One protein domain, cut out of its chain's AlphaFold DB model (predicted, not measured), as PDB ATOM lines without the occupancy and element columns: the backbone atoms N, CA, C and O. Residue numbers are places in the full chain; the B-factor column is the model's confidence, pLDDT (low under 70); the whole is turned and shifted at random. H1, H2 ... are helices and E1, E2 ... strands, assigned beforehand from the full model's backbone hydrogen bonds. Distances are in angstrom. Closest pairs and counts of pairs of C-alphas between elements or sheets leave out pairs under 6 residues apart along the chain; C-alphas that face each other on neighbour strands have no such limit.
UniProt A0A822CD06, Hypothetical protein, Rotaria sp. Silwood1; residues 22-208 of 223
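This is residues 22 to 208 of the 223 residues of the protein "Hypothetical protein" of Rotaria sp. Silwood1 (UniProt A0A822CD06). Short strands make the middle in two patches set end to end, E1, E5, E2 and E6 in one and E4, E3 and E7 in the other, with E2 running on into E3. H1, H4 and H5 gather beside the first patch, H2 packs on strands of both, H3 and H7 meet at the far end beyond the second, and H6 lies off to one side, touching no helix. The 187 printed residues hold seven named helices and seven named strands in the order H1 E1 H2 E2 E3 H3 E4 E5 H4 H5 E6 E7 H6 H7, a mixed class. The sheets are E4 E3 E7, mixed, E1 E5, antiparallel, and E2 E6, parallel. The whole is compact, with a radius of gyration of the C-alphas of 17.7 A and spans of 56, 39 and 29 A.

H1, residues 31 to 41, only just touches H4, residues 124 to 136, with 3 pairs of C-alphas within 8 A; the closest are Glu 41 and Met 124, 7.1 A. E1, residues 49 to 52, is antiparallel to E5, residues 120 to 123, with N 50 and O 122 2.8 A apart. H2, residues 61 to 70, only grazes the sheet of E4, residues 110 to 112, E3, residues 81 to 85, and E7, residues 162 to 168; its closest C-alphas to E7 are Phe 63 and Ser 165, 5.6 A. E2, residues 76 to 78, is parallel to E6, residues 157 to 159, with N 77 and O 157 3.0 A apart. E3 is antiparallel to E4, with N 84 and O 111 2.8 A apart, and parallel to E7, with N 83 and O 166 2.8 A apart. H3, residues 88 to 94, only just touches H7, residues 200 to 208, with 3 pairs of C-alphas within 8 A; the closest are Thr 94 and Gln 202, 6.8 A. H4 touches H5, residues 146 to 153, with its residues 130 to 134 alone, at a steep tilt of 60 degrees; the closest C-alphas are Leu 133 and Leu 153, 6.6 A. H6, residues 183 to 195, is only just apart from E4, at 8.2 A. In H1, H2, H4, H5, H6 and H7 every O i to N i+4 pair is within hydrogen-bond range; in H3 it is 1 of 3, beside 3 of 4 O i to N i+3 pairs.

H1 begins at C-alpha 31, (87.883, 33.394, 26.737), and is 15.0 A long. H2 is 14.3 A, E3 12.9 A, H4 18.4 A and E7 12.7 A. H6 is 18.2 A, and H7 ends at C-alpha 208, (76.808, -4.265, 42.291).

The C-alphas farthest apart, those of Arg 45 and Ile 208, are 56.8 A apart. The printed part has no cut; the links H3 to E4 and E7 to H6 are long. Residues 24 to 30 and 94 to 100 have pLDDT under 70.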
ATOM      1  N   LEU A  22      98.313  29.578  29.646       77.94
ATOM      2  CA  LEU A  22      97.431  30.666  30.066       77.94
ATOM      3  C   LEU A  22      97.463  30.840  31.594       77.94
ATOM      4  O   LEU A  22      97.384  29.843  32.319       77.94
ATOM      5  N   PRO A  23      97.533  32.078  32.115       72.19
ATOM      6  CA  PRO A  23      97.465  32.328  33.550       72.19
ATOM      7  C   PRO A  23      96.074  31.990  34.113       72.19
ATOM      8  O   PRO A  23      95.042  32.447  33.623       72.19
ATOM      9  N   SER A  24      96.050  31.184  35.181       60.25
ATOM     10  CA  SER A  24      94.836  30.613  35.791       60.25
ATOM     11  C   SER A  24      93.883  31.632  36.432       60.25
ATOM     12  O   SER A  24      92.732  31.285  36.696       60.25
ATOM     13  N   SER A  25      94.347  32.834  36.770       55.59
ATOM     14  CA  SER A  25      93.615  33.776  37.628       55.59
ATOM     15  C   SER A  25      92.771  34.804  36.870       55.59
ATOM     16  O   SER A  25      91.907  35.426  37.481       55.59
ATOM     17  N   THR A  26      92.980  34.981  35.564       50.78
ATOM     18  CA  THR A  26      92.417  36.116  34.809       50.78
ATOM     19  C   THR A  26      91.510  35.732  33.647       50.78
ATOM     20  O   THR A  26      90.727  36.568  33.202       50.78
ATOM     21  N   ILE A  27      91.567  34.492  33.154       58.38
ATOM     22  CA  ILE A  27      90.904  34.119  31.898       58.38
ATOM     23  C   ILE A  27      89.859  33.031  32.165       58.38
ATOM     24  O   ILE A  27      90.192  31.910  32.565       58.38
ATOM     25  N   THR A  28      88.579  33.362  31.966       62.69
ATOM     26  CA  THR A  28      87.490  32.380  32.042       62.69
ATOM     27  C   THR A  28      87.706  31.300  30.981       62.69
ATOM     28  O   THR A  28      88.288  31.551  29.929       62.69
ATOM     29  N   ARG A  29      87.230  30.070  31.225       63.47
ATOM     30  CA  ARG A  29      87.386  28.953  30.270       63.47
ATOM     31  C   ARG A  29      86.948  29.331  28.842       63.47
ATOM     32  O   ARG A  29      87.529  28.839  27.885       63.47
ATOM     33  N   TYR A  30      85.940  30.194  28.708       64.56
ATOM     34  CA  TYR A  30      85.361  30.596  27.423       64.56
ATOM     35  C   TYR A  30      86.193  31.625  26.665       64.56
ATOM     36  O   TYR A  30      86.187  31.617  25.439       64.56
ATOM     37  N   THR A  31      86.975  32.439  27.373       71.62
ATOM     38  CA  THR A  31      87.883  33.394  26.737       71.62
ATOM     39  C   THR A  31      89.219  32.767  26.350       71.62
ATOM     40  O   THR A  31      89.991  33.416  25.658       71.62
ATOM     41  N   HIS A  32      89.502  31.504  26.711       83.50
ATOM     42  CA  HIS A  32      90.747  30.822  26.313       83.50
ATOM     43  C   HIS A  32      90.898  30.769  24.793       83.50
ATOM     44  O   HIS A  32      91.943  31.157  24.276       83.50
ATOM     45  N   SER A  33      89.857  30.339  24.075       88.38
ATOM     46  CA  SER A  33      89.927  30.176  22.622       88.38
ATOM     47  C   SER A  33      90.118  31.505  21.897       88.38
ATOM     48  O   SER A  33      91.012  31.619  21.064       88.38
ATOM     49  N   THR A  34      89.328  32.524  22.244       89.56
ATOM     50  CA  THR A  34      89.442  33.860  21.638       89.56
ATOM     51  C   THR A  34      90.764  34.524  22.006       89.56
ATOM     52  O   THR A  34      91.424  35.070  21.136       89.56
ATOM     53  N   TYR A  35      91.224  34.391  23.255       89.81
ATOM     54  CA  TYR A  35      92.512  34.933  23.690       89.81
ATOM     55  C   TYR A  35      93.691  34.320  22.923       89.81
ATOM     56  O   TYR A  35      94.611  35.031  22.525       89.81
ATOM     57  N   ILE A  36      93.671  33.001  22.690       91.25
ATOM     58  CA  ILE A  36      94.704  32.332  21.890       91.25
ATOM     59  C   ILE A  36      94.659  32.832  20.441       91.25
ATOM     60  O   ILE A  36      95.705  33.153  19.879       91.25
ATOM     61  N   LEU A  37      93.473  32.927  19.839       93.50
ATOM     62  CA  LEU A  37      93.328  33.409  18.464       93.50
ATOM     63  C   LEU A  37      93.768  34.877  18.326       93.50
ATOM     64  O   LEU A  37      94.520  35.192  17.408       93.50
ATOM     65  N   ASP A  38      93.424  35.738  19.287       92.50
ATOM     66  CA  ASP A  38      93.887  37.131  19.361       92.50
ATOM     67  C   ASP A  38      95.413  37.231  19.488       92.50
ATOM     68  O   ASP A  38      96.046  38.084  18.867       92.50
ATOM     69  N   PHE A  39      96.041  36.341  20.261       92.31
ATOM     70  CA  PHE A  39      97.499  36.304  20.378       92.31
ATOM     71  C   PHE A  39      98.188  35.946  19.053       92.31
ATOM     72  O   PHE A  39      99.281  36.445  18.762       92.31
ATOM     73  N   PHE A  40      97.568  35.075  18.252       93.62
ATOM     74  CA  PHE A  40      98.107  34.639  16.964       93.62
ATOM     75  C   PHE A  40      97.697  35.519  15.781       93.62
ATOM     76  O   PHE A  40      98.342  35.425  14.737       93.62
ATOM     77  N   GLU A  41      96.712  36.402  15.936       93.44
ATOM     78  CA  GLU A  41      96.274  37.351  14.901       93.44
ATOM     79  C   GLU A  41      97.443  38.138  14.296       93.44
ATOM     80  O   GLU A  41      97.544  38.268  13.082       93.44
ATOM     81  N   THR A  42      98.373  38.612  15.129       92.31
ATOM     82  CA  THR A  42      99.532  39.403  14.670       92.31
ATOM     83  C   THR A  42     100.685  38.559  14.118       92.31
ATOM     84  O   THR A  42     101.638  39.102  13.562       92.31
ATOM     85  N   LYS A  43     100.630  37.234  14.290       93.38
ATOM     86  CA  LYS A  43     101.728  36.302  13.974       93.38
ATOM     87  C   LYS A  43     101.452  35.447  12.749       93.38
ATOM     88  O   LYS A  43     102.390  34.948  12.129       93.38
ATOM     89  N   LEU A  44     100.179  35.236  12.436       93.81
ATOM     90  CA  LEU A  44      99.728  34.391  11.343       93.81
ATOM     91  C   LEU A  44      99.192  35.243  10.194       93.81
ATOM     92  O   LEU A  44      98.782  36.387  10.371       93.81
ATOM     93  N   ARG A  45      99.201  34.674   8.987       94.69
ATOM     94  CA  ARG A  45      98.560  35.306   7.830       94.69
ATOM     95  C   ARG A  45      97.051  35.101   7.927       94.69
ATOM     96  O   ARG A  45      96.582  34.152   8.547       94.69
ATOM     97  N   THR A  46      96.280  35.948   7.255       94.50
ATOM     98  CA  THR A  46      94.814  35.820   7.218       94.50
ATOM     99  C   THR A  46      94.362  34.498   6.594       94.50
ATOM    100  O   THR A  46      93.419  33.888   7.079       94.50
ATOM    101  N   ASN A  47      95.087  33.991   5.598       94.31
ATOM    102  CA  ASN A  47      94.820  32.697   4.966       94.31
ATOM    103  C   ASN A  47      95.446  31.497   5.708       94.31
ATOM    104  O   ASN A  47      95.555  30.404   5.147       94.31
ATOM    105  N   SER A  48      95.908  31.673   6.950       95.75
ATOM    106  CA  SER A  48      96.402  30.565   7.767       95.75
ATOM    107  C   SER A  48      95.237  29.717   8.280       95.75
ATOM    108  O   SER A  48      94.351  30.222   8.966       95.75
ATOM    109  N   LEU A  49      95.276  28.418   7.973       96.31
ATOM    110  CA  LEU A  49      94.401  27.413   8.569       96.31
ATOM    111  C   LEU A  49      94.910  27.057   9.968       96.31
ATOM    112  O   LEU A  49      96.075  26.690  10.139       96.31
ATOM    113  N   ILE A  50      94.026  27.120  10.955       96.75
ATOM    114  CA  ILE A  50      94.325  26.876  12.361       96.75
ATOM    115  C   ILE A  50      93.450  25.728  12.841       96.75
ATOM    116  O   ILE A  50      92.231  25.759  12.692       96.75
ATOM    117  N   PHE A  51      94.080  24.731  13.455       96.75
ATOM    118  CA  PHE A  51      93.380  23.772  14.297       96.75
ATOM    119  C   PHE A  51      93.657  24.122  15.758       96.75
ATOM    120  O   PHE A  51      94.772  23.944  16.250       96.75
ATOM    121  N   LEU A  52      92.649  24.664  16.436       95.75
ATOM    122  CA  LEU A  52      92.704  24.989  17.855       95.75
ATOM    123  C   LEU A  52      92.130  23.818  18.657       95.75
ATOM    124  O   LEU A  52      91.042  23.327  18.357       95.75
ATOM    125  N   THR A  53      92.870  23.378  19.674       94.69
ATOM    126  CA  THR A  53      92.528  22.213  20.500       94.69
ATOM    127  C   THR A  53      93.087  22.345  21.922       94.69
ATOM    128  O   THR A  53      93.677  23.362  22.291       94.69
ATOM    129  N   ASN A  54      92.888  21.313  22.741       90.56
ATOM    130  CA  ASN A  54      93.353  21.226  24.121       90.56
ATOM    131  C   ASN A  54      94.635  20.355  24.227       90.56
ATOM    132  O   ASN A  54      94.916  19.558  23.335       90.56
ATOM    133  N   PRO A  55      95.419  20.457  25.318       90.06
ATOM    134  CA  PRO A  55      96.709  19.762  25.436       90.06
ATOM    135  C   PRO A  55      96.609  18.255  25.729       90.06
ATOM    136  O   PRO A  55      97.628  17.605  25.920       90.06
ATOM    137  N   TYR A  56      95.401  17.696  25.808       92.88
ATOM    138  CA  TYR A  56      95.156  16.283  26.113       92.88
ATOM    139  C   TYR A  56      94.807  15.475  24.857       92.88
ATOM    140  O   TYR A  56      94.341  14.343  24.969       92.88
ATOM    141  N   VAL A  57      94.960  16.065  23.672       92.25
ATOM    142  CA  VAL A  57      94.602  15.450  22.393       92.25
ATOM    143  C   VAL A  57      95.787  14.719  21.777       92.25
ATOM    144  O   VAL A  57      96.881  15.273  21.682       92.25
ATOM    145  N   ASN A  58      95.532  13.518  21.261       89.94
ATOM    146  CA  ASN A  58      96.453  12.831  20.366       89.94
ATOM    147  C   ASN A  58      96.206  13.329  18.942       89.94
ATOM    148  O   ASN A  58      95.144  13.094  18.364       89.94
ATOM    149  N   ILE A  59      97.175  14.071  18.404       84.12
ATOM    150  CA  ILE A  59      97.098  14.632  17.056       84.12
ATOM    151  C   ILE A  59      97.783  13.672  16.086       84.12
ATOM    152  O   ILE A  59      99.002  13.506  16.112       84.12
ATOM    153  N   GLU A  60      96.993  13.078  15.197       87.25
ATOM    154  CA  GLU A  60      97.469  12.199  14.129       87.25
ATOM    155  C   GLU A  60      97.426  12.907  12.767       87.25
ATOM    156  O   GLU A  60      96.583  13.773  12.516       87.25
ATOM    157  N   SER A  61      98.315  12.519  11.846       89.00
ATOM    158  CA  SER A  61      98.359  13.103  10.493       89.00
ATOM    159  C   SER A  61      97.033  12.928   9.742       89.00
ATOM    160  O   SER A  61      96.568  13.847   9.064       89.00
ATOM    161  N   ASP A  62      96.378  11.781   9.924       89.75
ATOM    162  CA  ASP A  62      95.083  11.483   9.313       89.75
ATOM    163  C   ASP A  62      93.994  12.461   9.760       89.75
ATOM    164  O   ASP A  62      93.192  12.912   8.935       89.75
ATOM    165  N   PHE A  63      93.991  12.824  11.048       93.94
ATOM    166  CA  PHE A  63      93.090  13.846  11.568       93.94
ATOM    167  C   PHE A  63      93.363  15.199  10.908       93.94
ATOM    168  O   PHE A  63      92.444  15.837  10.401       93.94
ATOM    169  N   LEU A  64      94.628  15.634  10.871       93.38
ATOM    170  CA  LEU A  64      95.000  16.940  10.317       93.38
ATOM    171  C   LEU A  64      94.636  17.061   8.832       93.38
ATOM    172  O   LEU A  64      94.167  18.113   8.392       93.38
ATOM    173  N   ASN A  65      94.779  15.975   8.071       92.69
ATOM    174  CA  ASN A  65      94.333  15.917   6.682       92.69
ATOM    175  C   ASN A  65      92.815  16.095   6.560       92.69
ATOM    176  O   ASN A  65      92.369  16.894   5.736       92.69
ATOM    177  N   ARG A  66      92.019  15.409   7.390       94.31
ATOM    178  CA  ARG A  66      90.556  15.586   7.413       94.31
ATOM    179  C   ARG A  66      90.153  16.984   7.862       94.31
ATOM    180  O   ARG A  66      89.303  17.590   7.222       94.31
ATOM    181  N   CYS A  67      90.795  17.522   8.897       95.50
ATOM    182  CA  CYS A  67      90.577  18.892   9.345       95.50
ATOM    183  C   CYS A  67      90.818  19.880   8.196       95.50
ATOM    184  O   CYS A  67      89.962  20.713   7.928       95.50
ATOM    185  N   ARG A  68      91.923  19.741   7.452       95.06
ATOM    186  CA  ARG A  68      92.216  20.589   6.286       95.06
ATOM    187  C   ARG A  68      91.167  20.484   5.180       95.06
ATOM    188  O   ARG A  68      90.883  21.482   4.534       95.06
ATOM    189  N   LEU A  69      90.623  19.294   4.932       94.94
ATOM    190  CA  LEU A  69      89.601  19.086   3.897       94.94
ATOM    191  C   LEU A  69      88.218  19.612   4.306       94.94
ATOM    192  O   LEU A  69      87.409  19.922   3.439       94.94
ATOM    193  N   ASN A  70      87.956  19.706   5.610       97.25
ATOM    194  CA  ASN A  70      86.661  20.086   6.170       97.25
ATOM    195  C   ASN A  70      86.560  21.569   6.554       97.25
ATOM    196  O   ASN A  70      85.498  21.995   7.004       97.25
ATOM    197  N   VAL A  71      87.622  22.355   6.388       97.75
ATOM    198  CA  VAL A  71      87.603  23.803   6.626       97.75
ATOM    199  C   VAL A  71      87.748  24.516   5.289       97.75
ATOM    200  O   VAL A  71      88.677  24.236   4.532       97.75
ATOM    201  N   ILE A  72      86.825  25.428   4.997       97.50
ATOM    202  CA  ILE A  72      86.765  26.160   3.732       97.50
ATOM    203  C   ILE A  72      86.699  27.645   4.067       97.50
ATOM    204  O   ILE A  72      85.733  28.099   4.674       97.50
ATOM    205  N   GLU A  73      87.723  28.392   3.667       97.44
ATOM    206  CA  GLU A  73      87.849  29.820   3.959       97.44
ATOM    207  C   GLU A  73      86.598  30.604   3.524       97.44
ATOM    208  O   GLU A  73      86.136  30.457   2.391       97.44
ATOM    209  N   ASN A  74      86.051  31.434   4.418       96.12
ATOM    210  CA  ASN A  74      84.831  32.236   4.248       96.12
ATOM    211  C   ASN A  74      83.534  31.445   4.004       96.12
ATOM    212  O   ASN A  74      82.499  32.053   3.738       96.12
ATOM    213  N   VAL A  75      83.557  30.110   4.089       97.62
ATOM    214  CA  VAL A  75      82.393  29.264   3.775       97.62
ATOM    215  C   VAL A  75      82.067  28.298   4.900       97.62
ATOM    216  O   VAL A  75      80.900  28.176   5.260       97.62
ATOM    217  N   GLN A  76      83.062  27.602   5.455       98.19
ATOM    218  CA  GLN A  76      82.835  26.528   6.414       98.19
ATOM    219  C   GLN A  76      83.919  26.446   7.488       98.19
ATOM    220  O   GLN A  76      85.097  26.251   7.187       98.19
ATOM    221  N   VAL A  77      83.483  26.442   8.747       98.31
ATOM    222  CA  VAL A  77      84.305  26.080   9.911       98.31
ATOM    223  C   VAL A  77      84.007  24.648  10.350       98.31
ATOM    224  O   VAL A  77      82.881  24.159  10.212       98.31
ATOM    225  N   PHE A  78      85.012  23.965  10.896       98.44
ATOM    226  CA  PHE A  78      84.897  22.567  11.309       98.44
ATOM    227  C   PHE A  78      84.998  22.426  12.828       98.44
ATOM    228  O   PHE A  78      86.034  22.719  13.411       98.44
ATOM    229  N   PHE A  79      83.954  21.916  13.473       97.94
ATOM    230  CA  PHE A  79      83.937  21.589  14.899       97.94
ATOM    231  C   PHE A  79      83.886  20.067  15.087       97.94
ATOM    232  O   PHE A  79      82.794  19.500  15.209       97.94
ATOM    233  N   PRO A  80      85.033  19.369  15.098       97.50
ATOM    234  CA  PRO A  80      85.050  17.920  15.250       97.50
ATOM    235  C   PRO A  80      84.535  17.487  16.627       97.50
ATOM    236  O   PRO A  80      84.840  18.095  17.655       97.50
ATOM    237  N   ILE A  81      83.782  16.387  16.657       97.81
ATOM    238  CA  ILE A  81      83.400  15.700  17.892       97.81
ATOM    239  C   ILE A  81      84.441  14.608  18.152       97.81
ATOM    240  O   ILE A  81      84.455  13.575  17.483       97.81
ATOM    241  N   ALA A  82      85.316  14.849  19.125       96.94
ATOM    242  CA  ALA A  82      86.392  13.930  19.474       96.94
ATOM    243  C   ALA A  82      85.911  12.747  20.331       96.94
ATOM    244  O   ALA A  82      84.898  12.830  21.040       96.94
ATOM    245  N   PHE A  83      86.684  11.665  20.315       96.62
ATOM    246  CA  PHE A  83      86.535  10.529  21.217       96.62
ATOM    247  C   PHE A  83      87.284  10.788  22.534       96.62
ATOM    248  O   PHE A  83      88.508  10.886  22.554       96.62
ATOM    249  N   TYR A  84      86.559  10.912  23.645       96.00
ATOM    250  CA  TYR A  84      87.119  11.179  24.970       96.00
ATOM    251  C   TYR A  84      87.277   9.883  25.752       96.00
ATOM    252  O   TYR A  84      86.311   9.133  25.915       96.00
ATOM    253  N   GLN A  85      88.477   9.663  26.283       95.12
ATOM    254  CA  GLN A  85      88.779   8.557  27.178       95.12
ATOM    255  C   GLN A  85      87.969   8.688  28.476       95.12
ATOM    256  O   GLN A  85      87.834   9.776  29.046       95.12
ATOM    257  N   TYR A  86      87.442   7.565  28.953       95.31
ATOM    258  CA  TYR A  86      86.876   7.457  30.294       95.31
ATOM    259  C   TYR A  86      87.961   7.529  31.372       95.31
ATOM    260  O   TYR A  86      89.153   7.417  31.090       95.31
ATOM    261  N   GLN A  87      87.555   7.684  32.632       93.38
ATOM    262  CA  GLN A  87      88.481   7.745  33.757       93.38
ATOM    263  C   GLN A  87      89.330   6.459  33.860       93.38
ATOM    264  O   GLN A  87      88.771   5.395  34.151       93.38
ATOM    265  N   PRO A  88      90.674   6.538  33.720       90.44
ATOM    266  CA  PRO A  88      91.554   5.367  33.641       90.44
ATOM    267  C   PRO A  88      91.389   4.388  34.808       90.44
ATOM    268  O   PRO A  88      91.297   3.180  34.615       90.44
ATOM    269  N   HIS A  89      91.254   4.907  36.030       86.69
ATOM    270  CA  HIS A  89      91.080   4.081  37.227       86.69
ATOM    271  C   HIS A  89      89.805   3.230  37.235       86.69
ATOM    272  O   HIS A  89      89.775   2.210  37.920       86.69
ATOM    273  N   ILE A  90      88.755   3.641  36.518       86.50
ATOM    274  CA  ILE A  90      87.510   2.875  36.428       86.50
ATOM    275  C   ILE A  90      87.632   1.819  35.330       86.50
ATOM    276  O   ILE A  90      87.339   0.648  35.565       86.50
ATOM    277  N   ILE A  91      88.126   2.207  34.153       85.94
ATOM    278  CA  ILE A  91      88.251   1.288  33.016       85.94
ATOM    279  C   ILE A  91      89.239   0.147  33.295       85.94
ATOM    280  O   ILE A  91      88.905  -0.992  32.978       85.94
ATOM    281  N   ILE A  92      90.361   0.408  33.984       81.56
ATOM    282  CA  ILE A  92      91.370  -0.608  34.356       81.56
ATOM    283  C   ILE A  92      90.784  -1.709  35.254       81.56
ATOM    284  O   ILE A  92      91.209  -2.857  35.187       81.56
ATOM    285  N   ARG A  93      89.788  -1.391  36.091       75.00
ATOM    286  CA  ARG A  93      89.119  -2.400  36.934       75.00
ATOM    287  C   ARG A  93      88.270  -3.370  36.117       75.00
ATOM    288  O   ARG A  93      88.086  -4.508  36.520       75.00
ATOM    289  N   THR A  94      87.747  -2.903  34.986       68.25
ATOM    290  CA  THR A  94      86.826  -3.668  34.132       68.25
ATOM    291  C   THR A  94      87.508  -4.304  32.922       68.25
ATOM    292  O   THR A  94      86.982  -5.254  32.353       68.25
ATOM    293  N   HIS A  95      88.674  -3.788  32.526       69.56
ATOM    294  CA  HIS A  95      89.444  -4.236  31.373       69.56
ATOM    295  C   HIS A  95      90.944  -4.165  31.671       69.56
ATOM    296  O   HIS A  95      91.435  -3.170  32.199       69.56
ATOM    297  N   HIS A  96      91.687  -5.196  31.268       66.19
ATOM    298  CA  HIS A  96      93.147  -5.183  31.317       66.19
ATOM    299  C   HIS A  96      93.700  -4.254  30.231       66.19
ATOM    300  O   HIS A  96      93.895  -4.665  29.092       66.19
ATOM    301  N   ILE A  97      93.937  -2.994  30.588       67.00
ATOM    302  CA  ILE A  97      94.627  -2.027  29.731       67.00
ATOM    303  C   ILE A  97      96.121  -2.131  30.036       67.00
ATOM    304  O   ILE A  97      96.556  -1.816  31.141       67.00
ATOM    305  N   THR A  98      96.894  -2.621  29.069       59.78
ATOM    306  CA  THR A  98      98.346  -2.835  29.193       59.78
ATOM    307  C   THR A  98      99.162  -1.595  28.836       59.78
ATOM    308  O   THR A  98     100.295  -1.469  29.291       59.78
ATOM    309  N   ASP A  99      98.584  -0.669  28.069       66.44
ATOM    310  CA  ASP A  99      99.217   0.577  27.651       66.44
ATOM    311  C   ASP A  99      98.209   1.738  27.693       66.44
ATOM    312  O   ASP A  99      97.116   1.645  27.138       66.44
ATOM    313  N   ASN A 100      98.573   2.825  28.374       69.19
ATOM    314  CA  ASN A 100      97.768   4.048  28.475       69.19
ATOM    315  C   ASN A 100      98.328   5.184  27.594       69.19
ATOM    316  O   ASN A 100      97.835   6.312  27.666       69.19
ATOM    317  N   SER A 101      99.374   4.910  26.803       71.25
ATOM    318  CA  SER A 101      99.998   5.870  25.887       71.25
ATOM    319  C   SER A 101      99.102   6.203  24.694       71.25
ATOM    320  O   SER A 101      99.139   7.317  24.173       71.25
ATOM    321  N   THR A 102      98.245   5.262  24.295       77.94
ATOM    322  CA  THR A 102      97.275   5.430  23.214       77.94
ATOM    323  C   THR A 102      95.871   5.105  23.708       77.94
ATOM    324  O   THR A 102      95.659   4.257  24.572       77.94
ATOM    325  N   ILE A 103      94.882   5.825  23.181       85.12
ATOM    326  CA  ILE A 103      93.472   5.596  23.505       85.12
ATOM    327  C   ILE A 103      92.926   4.657  22.447       85.12
ATOM    328  O   ILE A 103      92.821   5.077  21.303       85.12
ATOM    329  N   ASP A 104      92.557   3.430  22.792       86.94
ATOM    330  CA  ASP A 104      91.894   2.530  21.847       86.94
ATOM    331  C   ASP A 104      90.435   2.954  21.584       86.94
ATOM    332  O   ASP A 104      89.703   3.360  22.496       86.94
ATOM    333  N   LEU A 105      90.000   2.857  20.325       90.00
ATOM    334  CA  LEU A 105      88.652   3.233  19.911       90.00
ATOM    335  C   LEU A 105      87.677   2.099  20.227       90.00
ATOM    336  O   LEU A 105      87.322   1.285  19.374       90.00
ATOM    337  N   HIS A 106      87.199   2.075  21.464       91.00
ATOM    338  CA  HIS A 106      86.235   1.077  21.903       91.00
ATOM    339  C   HIS A 106      85.218   1.665  22.881       91.00
ATOM    340  O   HIS A 106      85.539   2.497  23.728       91.00
ATOM    341  N   LYS A 107      83.975   1.176  22.822       90.38
ATOM    342  CA  LYS A 107      82.845   1.663  23.637       90.38
ATOM    343  C   LYS A 107      83.058   1.589  25.157       90.38
ATOM    344  O   LYS A 107      82.320   2.226  25.899       90.38
ATOM    345  N   SER A 108      84.006   0.776  25.626       89.50
ATOM    346  CA  SER A 108      84.358   0.660  27.049       89.50
ATOM    347  C   SER A 108      85.545   1.530  27.468       89.50
ATOM    348  O   SER A 108      85.801   1.655  28.666       89.50
ATOM    349  N   HIS A 109      86.252   2.139  26.514       91.31
ATOM    350  CA  HIS A 109      87.402   3.009  26.762       91.31
ATOM    351  C   HIS A 109      87.043   4.493  26.700       91.31
ATOM    352  O   HIS A 109      87.781   5.315  27.239       91.31
ATOM    353  N   GLY A 110      85.917   4.850  26.083       94.50
ATOM    354  CA  GLY A 110      85.522   6.241  25.933       94.50
ATOM    355  C   GLY A 110      84.215   6.431  25.174       94.50
ATOM    356  O   GLY A 110      83.437   5.499  24.972       94.50
ATOM    357  N   TRP A 111      83.977   7.669  24.755       96.25
ATOM    358  CA  TRP A 111      82.759   8.084  24.065       96.25
ATOM    359  C   TRP A 111      82.998   9.328  23.208       96.25
ATOM    360  O   TRP A 111      83.879  10.136  23.492       96.25
ATOM    361  N   PHE A 112      82.175   9.527  22.180       97.19
ATOM    362  CA  PHE A 112      82.186  10.765  21.401       97.19
ATOM    363  C   PHE A 112      81.510  11.894  22.179       97.19
ATOM    364  O   PHE A 112      80.300  11.860  22.421       97.19
ATOM    365  N   ASN A 113      82.290  12.900  22.573       96.38
ATOM    366  CA  ASN A 113      81.809  13.968  23.441       96.38
ATOM    367  C   ASN A 113      81.167  15.109  22.647       96.38
ATOM    368  O   ASN A 113      81.793  16.122  22.342       96.38
ATOM    369  N   SER A 114      79.874  14.974  22.357       95.25
ATOM    370  CA  SER A 114      79.095  15.988  21.633       95.25
ATOM    371  C   SER A 114      78.891  17.300  22.405       95.25
ATOM    372  O   SER A 114      78.416  18.270  21.817       95.25
ATOM    373  N   TYR A 115      79.221  17.344  23.699       93.81
ATOM    374  CA  TYR A 115      79.095  18.536  24.545       93.81
ATOM    375  C   TYR A 115      80.396  19.350  24.624       93.81
ATOM    376  O   TYR A 115      80.412  20.407  25.254       93.81
ATOM    377  N   ALA A 116      81.482  18.860  24.022       92.19
ATOM    378  CA  ALA A 116      82.760  19.552  23.962       92.19
ATOM    379  C   ALA A 116      82.845  20.469  22.729       92.19
ATOM    380  O   ALA A 116      82.499  20.072  21.616       92.19
ATOM    381  N   PHE A 117      83.302  21.704  22.942       92.19
ATOM    382  CA  PHE A 117      83.435  22.754  21.917       92.19
ATOM    383  C   PHE A 117      84.837  23.387  21.928       92.19
ATOM    384  O   PHE A 117      85.024  24.543  21.565       92.19
ATOM    385  N   ASP A 118      85.821  22.634  22.409       90.12
ATOM    386  CA  ASP A 118      87.225  23.017  22.561       90.12
ATOM    387  C   ASP A 118      88.087  22.679  21.335       90.12
ATOM    388  O   ASP A 118      89.272  22.998  21.334       90.12
ATOM    389  N   HIS A 119      87.494  22.075  20.298       95.44
ATOM    390  CA  HIS A 119      88.160  21.744  19.038       95.44
ATOM    391  C   HIS A 119      87.513  22.486  17.879       95.44
ATOM    392  O   HIS A 119      86.299  22.380  17.677       95.44
ATOM    393  N   ILE A 120      88.322  23.200  17.103       97.38
ATOM    394  CA  ILE A 120      87.864  23.916  15.913       97.38
ATOM    395  C   ILE A 120      88.972  23.979  14.859       97.38
ATOM    396  O   ILE A 120      90.117  24.316  15.155       97.38
ATOM    397  N   GLY A 121      88.617  23.656  13.621       97.81
ATOM    398  CA  GLY A 121      89.357  24.004  12.418       97.81
ATOM    399  C   GLY A 121      88.769  25.272  11.800       97.81
ATOM    400  O   GLY A 121      87.564  25.333  11.545       97.81
ATOM    401  N   ILE A 122      89.606  26.281  11.584       98.06
ATOM    402  CA  ILE A 122      89.177  27.631  11.200       98.06
ATOM    403  C   ILE A 122      90.284  28.366  10.436       98.06
ATOM    404  O   ILE A 122      91.461  28.189  10.748       98.06
ATOM    405  N   TYR A 123      89.933  29.211   9.464       97.94
ATOM    406  CA  TYR A 123      90.886  30.172   8.902       97.94
ATOM    407  C   TYR A 123      90.970  31.442   9.748       97.94
ATOM    408  O   TYR A 123      89.970  31.926  10.276       97.94
ATOM    409  N   MET A 124      92.163  32.034   9.853       97.62
ATOM    410  CA  MET A 124      92.330  33.304  10.570       97.62
ATOM    411  C   MET A 124      91.412  34.406  10.001       97.62
ATOM    412  O   MET A 124      90.850  35.180  10.767       97.62
ATOM    413  N   SER A 125      91.179  34.445   8.688       97.69
ATOM    414  CA  SER A 125      90.219  35.347   8.036       97.69
ATOM    415  C   SER A 125      88.788  35.197   8.575       97.69
ATOM    416  O   SER A 125      88.169  36.208   8.912       97.69
ATOM    417  N   ASP A 126      88.298  33.966   8.756       97.94
ATOM    418  CA  ASP A 126      86.984  33.685   9.359       97.94
ATOM    419  C   ASP A 126      86.908  34.191  10.803       97.94
ATOM    420  O   ASP A 126      85.922  34.818  11.202       97.94
ATOM    421  N   TYR A 127      87.972  33.981  11.587       97.62
ATOM    422  CA  TYR A 127      88.043  34.493  12.956       97.62
ATOM    423  C   TYR A 127      88.011  36.025  12.998       97.62
ATOM    424  O   TYR A 127      87.282  36.602  13.804       97.62
ATOM    425  N   LEU A 128      88.756  36.699  12.120       97.00
ATOM    426  CA  LEU A 128      88.774  38.163  12.058       97.00
ATOM    427  C   LEU A 128      87.414  38.741  11.661       97.00
ATOM    428  O   LEU A 128      87.019  39.790  12.174       97.00
ATOM    429  N   ASN A 129      86.682  38.061  10.779       96.94
ATOM    430  CA  ASN A 129      85.316  38.442  10.430       96.94
ATOM    431  C   ASN A 129      84.376  38.284  11.631       96.94
ATOM    432  O   ASN A 129      83.671  39.235  11.977       96.94
ATOM    433  N   LEU A 130      84.442  37.150  12.337       97.00
ATOM    434  CA  LEU A 130      83.701  36.952  13.584       97.00
ATOM    435  C   LEU A 130      84.050  38.026  14.631       97.00
ATOM    436  O   LEU A 130      83.161  38.594  15.261       97.00
ATOM    437  N   LYS A 131      85.336  38.346  14.803       95.44
ATOM    438  CA  LYS A 131      85.813  39.354  15.758       95.44
ATOM    439  C   LYS A 131      85.234  40.739  15.477       95.44
ATOM    440  O   LYS A 131      84.813  41.419  16.412       95.44
ATOM    441  N   LYS A 132      85.158  41.152  14.208       96.12
ATOM    442  CA  LYS A 132      84.506  42.417  13.821       96.12
ATOM    443  C   LYS A 132      83.034  42.444  14.240       96.12
ATOM    444  O   LYS A 132      82.590  43.459  14.764       96.12
ATOM    445  N   LEU A 133      82.319  41.331  14.068       96.38
ATOM    446  CA  LEU A 133      80.906  41.192  14.444       96.38
ATOM    447  C   LEU A 133      80.701  41.198  15.968       96.38
ATOM    448  O   LEU A 133      79.772  41.818  16.481       96.38
ATOM    449  N   ILE A 134      81.605  40.559  16.715       94.56
ATOM    450  CA  ILE A 134      81.619  40.612  18.185       94.56
ATOM    451  C   ILE A 134      81.760  42.061  18.665       94.56
ATOM    452  O   ILE A 134      81.027  42.486  19.562       94.56
ATOM    453  N   LEU A 135      82.688  42.815  18.062       93.81
ATOM    454  CA  LEU A 135      82.938  44.217  18.396       93.81
ATOM    455  C   LEU A 135      81.759  45.117  18.008       93.81
ATOM    456  O   LEU A 135      81.350  45.942  18.821       93.81
ATOM    457  N   SER A 136      81.172  44.943  16.818       94.94
ATOM    458  CA  SER A 136      80.014  45.745  16.393       94.94
ATOM    459  C   SER A 136      78.791  45.523  17.279       94.94
ATOM    460  O   SER A 136      78.027  46.456  17.518       94.94
ATOM    461  N   ASN A 137      78.623  44.306  17.798       92.69
ATOM    462  CA  ASN A 137      77.464  43.928  18.602       92.69
ATOM    463  C   ASN A 137      77.714  44.072  20.117       92.69
ATOM    464  O   ASN A 137      76.820  43.762  20.903       92.69
ATOM    465  N   ASN A 138      78.898  44.541  20.539       90.56
ATOM    466  CA  ASN A 138      79.303  44.696  21.946       90.56
ATOM    467  C   ASN A 138      79.095  43.425  22.798       90.56
ATOM    468  O   ASN A 138      78.628  43.482  23.940       90.56
ATOM    469  N   ILE A 139      79.427  42.256  22.245       88.38
ATOM    470  CA  ILE A 139      79.164  40.966  22.898       88.38
ATOM    471  C   ILE A 139      80.239  40.648  23.939       88.38
ATOM    472  O   ILE A 139      81.438  40.665  23.661       88.38
ATOM    473  N   SER A 140      79.808  40.287  25.151       83.88
ATOM    474  CA  SER A 140      80.718  39.817  26.196       83.88
ATOM    475  C   SER A 140      81.160  38.375  25.942       83.88
ATOM    476  O   SER A 140      80.356  37.447  25.976       83.88
ATOM    477  N   LEU A 141      82.469  38.171  25.792       83.31
ATOM    478  CA  LEU A 141      83.090  36.850  25.613       83.31
ATOM    479  C   LEU A 141      83.178  36.025  26.910       83.31
ATOM    480  O   LEU A 141      83.653  34.892  26.912       83.31
ATOM    481  N   SER A 142      82.752  36.589  28.042       77.06
ATOM    482  CA  SER A 142      82.935  35.976  29.362       77.06
ATOM    483  C   SER A 142      82.104  34.703  29.582       77.06
ATOM    484  O   SER A 142      82.493  33.861  30.400       77.06
ATOM    485  N   SER A 143      80.992  34.551  28.856       75.50
ATOM    486  CA  SER A 143      79.982  33.507  29.074       75.50
ATOM    487  C   SER A 143      79.580  32.727  27.817       75.50
ATOM    488  O   SER A 143      78.744  31.826  27.927       75.50
ATOM    489  N   ILE A 144      80.154  33.039  26.651       86.44
ATOM    490  CA  ILE A 144      79.783  32.443  25.359       86.44
ATOM    491  C   ILE A 144      81.011  31.763  24.755       86.44
ATOM    492  O   ILE A 144      82.089  32.352  24.691       86.44
ATOM    493  N   ASN A 145      80.860  30.503  24.343       88.75
ATOM    494  CA  ASN A 145      81.924  29.764  23.668       88.75
ATOM    495  C   ASN A 145      81.992  30.133  22.172       88.75
ATOM    496  O   ASN A 145      81.062  30.697  21.600       88.75
ATOM    497  N   LEU A 146      83.102  29.779  21.522       92.56
ATOM    498  CA  LEU A 146      83.338  30.125  20.119       92.56
ATOM    499  C   LEU A 146      82.305  29.506  19.162       92.56
ATOM    500  O   LEU A 146      81.933  30.140  18.184       92.56
ATOM    501  N   TYR A 147      81.815  28.299  19.456       94.44
ATOM    502  CA  TYR A 147      80.777  27.648  18.653       94.44
ATOM    503  C   TYR A 147      79.481  28.461  18.646       94.44
ATOM    504  O   TYR A 147      78.963  28.780  17.578       94.44
ATOM    505  N   ASP A 148      78.991  28.846  19.824       93.06
ATOM    506  CA  ASP A 148      77.762  29.623  19.958       93.06
ATOM    507  C   ASP A 148      77.913  31.013  19.304       93.06
ATOM    508  O   ASP A 148      76.958  31.505  18.709       93.06
ATOM    509  N   LEU A 149      79.113  31.613  19.319       94.31
ATOM    510  CA  LEU A 149      79.400  32.867  18.602       94.31
ATOM    511  C   LEU A 149      79.278  32.718  17.077       94.31
ATOM    512  O   LEU A 149      78.657  33.565  16.441       94.31
ATOM    513  N   PHE A 150      79.822  31.644  16.493       96.19
ATOM    514  CA  PHE A 150      79.654  31.364  15.061       96.19
ATOM    515  C   PHE A 150      78.181  31.157  14.700       96.19
ATOM    516  O   PHE A 150      77.698  31.766  13.749       96.19
ATOM    517  N   VAL A 151      77.455  30.364  15.498       95.81
ATOM    518  CA  VAL A 151      76.019  30.108  15.285       95.81
ATOM    519  C   VAL A 151      75.200  31.400  15.330       95.81
ATOM    520  O   VAL A 151      74.240  31.540  14.580       95.81
ATOM    521  N   GLN A 152      75.534  32.320  16.236       94.94
ATOM    522  CA  GLN A 152      74.726  33.517  16.485       94.94
ATOM    523  C   GLN A 152      75.052  34.690  15.561       94.94
ATOM    524  O   GLN A 152      74.176  35.520  15.330       94.94
ATOM    525  N   LEU A 153      76.301  34.812  15.100       96.50
ATOM    526  CA  LEU A 153      76.786  36.046  14.472       96.50
ATOM    527  C   LEU A 153      77.152  35.902  13.002       96.50
ATOM    528  O   LEU A 153      77.237  36.918  12.321       96.50
ATOM    529  N   THR A 154      77.406  34.688  12.517       96.44
ATOM    530  CA  THR A 154      77.946  34.474  11.169       96.44
ATOM    531  C   THR A 154      77.025  33.603  10.330       96.44
ATOM    532  O   THR A 154      76.392  32.692  10.855       96.44
ATOM    533  N   ASP A 155      77.049  33.815   9.016       95.38
ATOM    534  CA  ASP A 155      76.398  32.935   8.037       95.38
ATOM    535  C   ASP A 155      77.308  31.773   7.589       95.38
ATOM    536  O   ASP A 155      76.964  31.004   6.689       95.38
ATOM    537  N   THR A 156      78.497  31.640   8.188       95.88
ATOM    538  CA  THR A 156      79.450  30.573   7.877       95.88
ATOM    539  C   THR A 156      78.844  29.214   8.218       95.88
ATOM    540  O   THR A 156      78.336  29.000   9.319       95.88
ATOM    541  N   HIS A 157      78.942  28.252   7.301       97.94
ATOM    542  CA  HIS A 157      78.467  26.899   7.550       97.94
ATOM    543  C   HIS A 157      79.292  26.229   8.660       97.94
ATOM    544  O   HIS A 157      80.524  26.242   8.655       97.94
ATOM    545  N   ILE A 158      78.610  25.608   9.619       98.19
ATOM    546  CA  ILE A 158      79.248  24.955  10.761       98.19
ATOM    547  C   ILE A 158      79.167  23.447  10.559       98.19
ATOM    548  O   ILE A 158      78.141  22.820  10.826       98.19
ATOM    549  N   LEU A 159      80.271  22.840  10.126       98.19
ATOM    550  CA  LEU A 159      80.359  21.388  10.034       98.19
ATOM    551  C   LEU A 159      80.733  20.810  11.401       98.19
ATOM    552  O   LEU A 159      81.851  20.993  11.878       98.19
ATOM    553  N   ARG A 160      79.816  20.062  12.018       97.44
ATOM    554  CA  ARG A 160      80.045  19.373  13.294       97.44
ATOM    555  C   ARG A 160      79.822  17.872  13.140       97.44
ATOM    556  O   ARG A 160      78.687  17.430  12.996       97.44
ATOM    557  N   ALA A 161      80.900  17.090  13.182       97.00
ATOM    558  CA  ALA A 161      80.852  15.647  12.935       97.00
ATOM    559  C   ALA A 161      81.837  14.861  13.826       97.00
ATOM    560  O   ALA A 161      82.903  15.392  14.149       97.00
ATOM    561  N   PRO A 162      81.515  13.613  14.223       96.81
ATOM    562  CA  PRO A 162      82.451  12.717  14.902       96.81
ATOM    563  C   PRO A 162      83.695  12.411  14.073       96.81
ATOM    564  O   PRO A 162      83.582  12.069  12.898       96.81
ATOM    565  N   ASP A 163      84.869  12.465  14.706       95.31
ATOM    566  CA  ASP A 163      86.122  11.996  14.112       95.31
ATOM    567  C   ASP A 163      86.839  11.033  15.069       95.31
ATOM    568  O   ASP A 163      87.235  11.390  16.176       95.31
ATOM    569  N   GLN A 164      87.000   9.787  14.626       91.75
ATOM    570  CA  GLN A 164      87.567   8.690  15.415       91.75
ATOM    571  C   GLN A 164      89.085   8.766  15.646       91.75
ATOM    572  O   GLN A 164      89.619   8.066  16.511       91.75
ATOM    573  N   SER A 165      89.792   9.571  14.853       92.94
ATOM    574  CA  SER A 165      91.232   9.809  15.027       92.94
ATOM    575  C   SER A 165      91.520  10.946  15.997       92.94
ATOM    576  O   SER A 165      92.616  11.027  16.540       92.94
ATOM    577  N   LEU A 166      90.530  11.807  16.258       95.25
ATOM    578  CA  LEU A 166      90.652  12.840  17.268       95.25
ATOM    579  C   LEU A 166      90.331  12.229  18.630       95.25
ATOM    580  O   LEU A 166      89.163  12.063  18.991       95.25
ATOM    581  N   ARG A 167      91.372  11.860  19.377       95.00
ATOM    582  CA  ARG A 167      91.239  11.188  20.676       95.00
ATOM    583  C   ARG A 167      91.750  12.084  21.793       95.00
ATOM    584  O   ARG A 167      92.804  12.697  21.657       95.00
ATOM    585  N   VAL A 168      91.002  12.168  22.889       95.31
ATOM    586  CA  VAL A 168      91.292  13.057  24.022       95.31
ATOM    587  C   VAL A 168      91.453  12.239  25.290       95.31
ATOM    588  O   VAL A 168      90.534  11.525  25.695       95.31
ATOM    589  N   HIS A 169      92.608  12.363  25.935       94.19
ATOM    590  CA  HIS A 169      92.878  11.715  27.209       94.19
ATOM    591  C   HIS A 169      91.988  12.277  28.313       94.19
ATOM    592  O   HIS A 169      91.617  13.458  28.325       94.19
ATOM    593  N   TYR A 170      91.649  11.412  29.266       93.50
ATOM    594  CA  TYR A 170      90.829  11.814  30.394       93.50
ATOM    595  C   TYR A 170      91.538  12.900  31.204       93.50
ATOM    596  O   TYR A 170      92.708  12.776  31.574       93.50
ATOM    597  N   LYS A 171      90.781  13.934  31.563       91.94
ATOM    598  CA  LYS A 171      91.191  14.938  32.540       91.94
ATOM    599  C   LYS A 171      90.044  15.214  33.512       91.94
ATOM    600  O   LYS A 171      88.890  15.279  33.075       91.94
ATOM    601  N   PRO A 172      90.326  15.469  34.799       90.62
ATOM    602  CA  PRO A 172      89.301  15.905  35.735       90.62
ATOM    603  C   PRO A 172      88.640  17.214  35.278       90.62
ATOM    604  O   PRO A 172      89.312  18.212  35.000       90.62
ATOM    605  N   ILE A 173      87.307  17.228  35.221       90.38
ATOM    606  CA  ILE A 173      86.525  18.401  34.816       90.38
ATOM    607  C   ILE A 173      85.995  19.117  36.062       90.38
ATOM    608  O   ILE A 173      85.192  18.573  36.817       90.38
ATOM    609  N   LYS A 174      86.408  20.376  36.244       88.94
ATOM    610  CA  LYS A 174      85.851  21.293  37.250       88.94
ATOM    611  C   LYS A 174      84.796  22.192  36.597       88.94
ATOM    612  O   LYS A 174      85.118  22.882  35.631       88.94
ATOM    613  N   CYS A 175      83.568  22.178  37.121       89.19
ATOM    614  CA  CYS A 175      82.435  22.944  36.578       89.19
ATOM    615  C   CYS A 175      82.021  24.145  37.444       89.19
ATOM    616  O   CYS A 175      81.256  24.989  36.984       89.19
ATOM    617  N   ASP A 176      82.516  24.253  38.681       83.69
ATOM    618  CA  ASP A 176      82.014  25.228  39.663       83.69
ATOM    619  C   ASP A 176      82.215  26.685  39.229       83.69
ATOM    620  O   ASP A 176      81.370  27.537  39.499       83.69
ATOM    621  N   SER A 177      83.283  26.960  38.476       78.06
ATOM    622  CA  SER A 177      83.564  28.287  37.913       78.06
ATOM    623  C   SER A 177      82.530  28.752  36.878       78.06
ATOM    624  O   SER A 177      82.412  29.951  36.646       78.06
ATOM    625  N   ILE A 178      81.763  27.836  36.277       76.94
ATOM    626  CA  ILE A 178      80.801  28.121  35.197       76.94
ATOM    627  C   ILE A 178      79.400  28.401  35.761       76.94
ATOM    628  O   ILE A 178      78.591  29.079  35.130       76.94
ATOM    629  N   LYS A 179      79.114  27.931  36.983       79.19
ATOM    630  CA  LYS A 179      77.781  28.007  37.599       79.19
ATOM    631  C   LYS A 179      77.224  29.432  37.664       79.19
ATOM    632  O   LYS A 179      76.018  29.620  37.576       79.19
ATOM    633  N   ARG A 180      78.096  30.428  37.842       76.25
ATOM    634  CA  ARG A 180      77.707  31.840  37.981       76.25
ATOM    635  C   ARG A 180      77.567  32.576  36.648       76.25
ATOM    636  O   ARG A 180      77.004  33.660  36.643       76.25
ATOM    637  N   THR A 181      78.095  32.029  35.553       75.88
ATOM    638  CA  THR A 181      78.192  32.742  34.272       75.88
ATOM    639  C   THR A 181      77.195  32.240  33.237       75.88
ATOM    640  O   THR A 181      76.616  33.056  32.528       75.88
ATOM    641  N   ASN A 182      76.985  30.924  33.130       83.00
ATOM    642  CA  ASN A 182      76.103  30.354  32.111       83.00
ATOM    643  C   ASN A 182      75.538  28.986  32.540       83.00
ATOM    644  O   ASN A 182      76.263  27.993  32.629       83.00
ATOM    645  N   THR A 183      74.221  28.919  32.764       88.56
ATOM    646  CA  THR A 183      73.514  27.697  33.189       88.56
ATOM    647  C   THR A 183      73.541  26.592  32.131       88.56
ATOM    648  O   THR A 183      73.680  25.417  32.473       88.56
ATOM    649  N   ILE A 184      73.430  26.945  30.847       87.62
ATOM    650  CA  ILE A 184      73.443  25.973  29.742       87.62
ATOM    651  C   ILE A 184      74.815  25.300  29.680       87.62
ATOM    652  O   ILE A 184      74.911  24.070  29.675       87.62
ATOM    653  N   GLU A 185      75.880  26.096  29.725       85.62
ATOM    654  CA  GLU A 185      77.242  25.572  29.725       85.62
ATOM    655  C   GLU A 185      77.575  24.796  31.000       85.62
ATOM    656  O   GLU A 185      78.279  23.786  30.951       85.62
ATOM    657  N   TYR A 186      77.051  25.231  32.148       89.75
ATOM    658  CA  TYR A 186      77.195  24.496  33.399       89.75
ATOM    659  C   TYR A 186      76.607  23.085  33.272       89.75
ATOM    660  O   TYR A 186      77.282  22.104  33.590       89.75
ATOM    661  N   ASN A 187      75.403  22.964  32.706       92.56
ATOM    662  CA  ASN A 187      74.770  21.671  32.456       92.56
ATOM    663  C   ASN A 187      75.561  20.829  31.445       92.56
ATOM    664  O   ASN A 187      75.781  19.641  31.686       92.56
ATOM    665  N   ARG A 188      76.059  21.428  30.352       92.06
ATOM    666  CA  ARG A 188      76.948  20.741  29.391       92.06
ATOM    667  C   ARG A 188      78.219  20.229  30.080       92.06
ATOM    668  O   ARG A 188      78.618  19.091  29.845       92.06
ATOM    669  N   CYS A 189      78.829  21.021  30.961       92.19
ATOM    670  CA  CYS A 189      80.011  20.631  31.734       92.19
ATOM    671  C   CYS A 189      79.723  19.453  32.674       92.19
ATOM    672  O   CYS A 189      80.494  18.492  32.703       92.19
ATOM    673  N   LEU A 190      78.602  19.495  33.403       94.56
ATOM    674  CA  LEU A 190      78.176  18.392  34.267       94.56
ATOM    675  C   LEU A 190      77.965  17.110  33.458       94.56
ATOM    676  O   LEU A 190      78.515  16.074  33.818       94.56
ATOM    677  N   MET A 191      77.264  17.184  32.322       95.19
ATOM    678  CA  MET A 191      77.059  16.022  31.449       95.19
ATOM    679  C   MET A 191      78.382  15.397  30.998       95.19
ATOM    680  O   MET A 191      78.507  14.174  30.999       95.19
ATOM    681  N   GLN A 192      79.376  16.217  30.650       94.88
ATOM    682  CA  GLN A 192      80.711  15.731  30.287       94.88
ATOM    683  C   GLN A 192      81.422  15.057  31.452       94.88
ATOM    684  O   GLN A 192      82.034  14.010  31.261       94.88
ATOM    685  N   ARG A 193      81.349  15.650  32.648       94.81
ATOM    686  CA  ARG A 193      81.991  15.109  33.847       94.81
ATOM    687  C   ARG A 193      81.427  13.738  34.201       94.81
ATOM    688  O   ARG A 193      82.204  12.808  34.376       94.81
ATOM    689  N   GLU A 194      80.102  13.610  34.248       94.19
ATOM    690  CA  GLU A 194      79.445  12.353  34.622       94.19
ATOM    691  C   GLU A 194      79.632  11.274  33.546       94.19
ATOM    692  O   GLU A 194      80.022  10.147  33.852       94.19
ATOM    693  N   LYS A 195      79.437  11.616  32.260       94.75
ATOM    694  CA  LYS A 195      79.674  10.666  31.158       94.75
ATOM    695  C   LYS A 195      81.146  10.289  31.020       94.75
ATOM    696  O   LYS A 195      81.432   9.191  30.568       94.75
ATOM    697  N   GLY A 196      82.070  11.165  31.406       94.81
ATOM    698  CA  GLY A 196      83.510  10.920  31.356       94.81
ATOM    699  C   GLY A 196      84.020   9.904  32.380       94.81
ATOM    700  O   GLY A 196      85.171   9.489  32.274       94.81
ATOM    701  N   LEU A 197      83.205   9.487  33.354       94.12
ATOM    702  CA  LEU A 197      83.628   8.512  34.361       94.12
ATOM    703  C   LEU A 197      83.825   7.124  33.748       94.12
ATOM    704  O   LEU A 197      84.930   6.591  33.794       94.12
ATOM    705  N   ALA A 198      82.764   6.553  33.177       94.06
ATOM    706  CA  ALA A 198      82.771   5.260  32.501       94.06
ATOM    707  C   ALA A 198      81.448   5.020  31.760       94.06
ATOM    708  O   ALA A 198      80.488   5.787  31.893       94.06
ATOM    709  N   SER A 199      81.366   3.919  31.011       93.50
ATOM    710  CA  SER A 199      80.098   3.476  30.429       93.50
ATOM    711  C   SER A 199      79.086   3.099  31.518       93.50
ATOM    712  O   SER A 199      79.438   2.693  32.628       93.50
ATOM    713  N   ARG A 200      77.792   3.165  31.179       92.75
ATOM    714  CA  ARG A 200      76.700   2.813  32.104       92.75
ATOM    715  C   ARG A 200      76.849   1.397  32.667       92.75
ATOM    716  O   ARG A 200      76.595   1.189  33.846       92.75
ATOM    717  N   SER A 201      77.282   0.446  31.840       90.94
ATOM    718  CA  SER A 201      77.502  -0.943  32.249       90.94
ATOM    719  C   SER A 201      78.650  -1.076  33.251       90.94
ATOM    720  O   SER A 201      78.506  -1.786  34.238       90.94
ATOM    721  N   GLN A 202      79.759  -0.359  33.045       91.88
ATOM    722  CA  GLN A 202      80.899  -0.370  33.972       91.88
ATOM    723  C   GLN A 202      80.529   0.240  35.330       91.88
ATOM    724  O   GLN A 202      80.865  -0.323  36.368       91.88
ATOM    725  N   LEU A 203      79.789   1.356  35.336       92.38
ATOM    726  CA  LEU A 203      79.308   1.964  36.581       92.38
ATOM    727  C   LEU A 203      78.327   1.046  37.322       92.38
ATOM    728  O   LEU A 203      78.420   0.919  38.539       92.38
ATOM    729  N   ALA A 204      77.421   0.376  36.601       92.12
ATOM    730  CA  ALA A 204      76.490  -0.580  37.198       92.12
ATOM    731  C   ALA A 204      77.219  -1.764  37.854       92.12
ATOM    732  O   ALA A 204      76.884  -2.122  38.980       92.12
ATOM    733  N   MET A 205      78.246  -2.319  37.200       89.19
ATOM    734  CA  MET A 205      79.075  -3.387  37.780       89.19
ATOM    735  C   MET A 205      79.737  -2.948  39.088       89.19
ATOM    736  O   MET A 205      79.658  -3.665  40.078       89.19
ATOM    737  N   ILE A 206      80.300  -1.737  39.130       88.62
ATOM    738  CA  ILE A 206      80.927  -1.195  40.345       88.62
ATOM    739  C   ILE A 206      79.915  -1.022  41.478       88.62
ATOM    740  O   ILE A 206      80.252  -1.247  42.639       88.62
ATOM    741  N   ILE A 207      78.684  -0.604  41.178       90.75
ATOM    742  CA  ILE A 207      77.632  -0.494  42.197       90.75
ATOM    743  C   ILE A 207      77.314  -1.881  42.764       90.75
ATOM    744  O   ILE A 207      77.316  -2.037  43.981       90.75
ATOM    745  N   ILE A 208      77.124  -2.882  41.897       89.81
ATOM    746  CA  ILE A 208      76.808  -4.265  42.291       89.81
ATOM    747  C   ILE A 208      77.935  -4.880  43.136       89.81
ATOM    748  O   ILE A 208      77.661  -5.505  44.154       89.81
TER     749      ILE A 208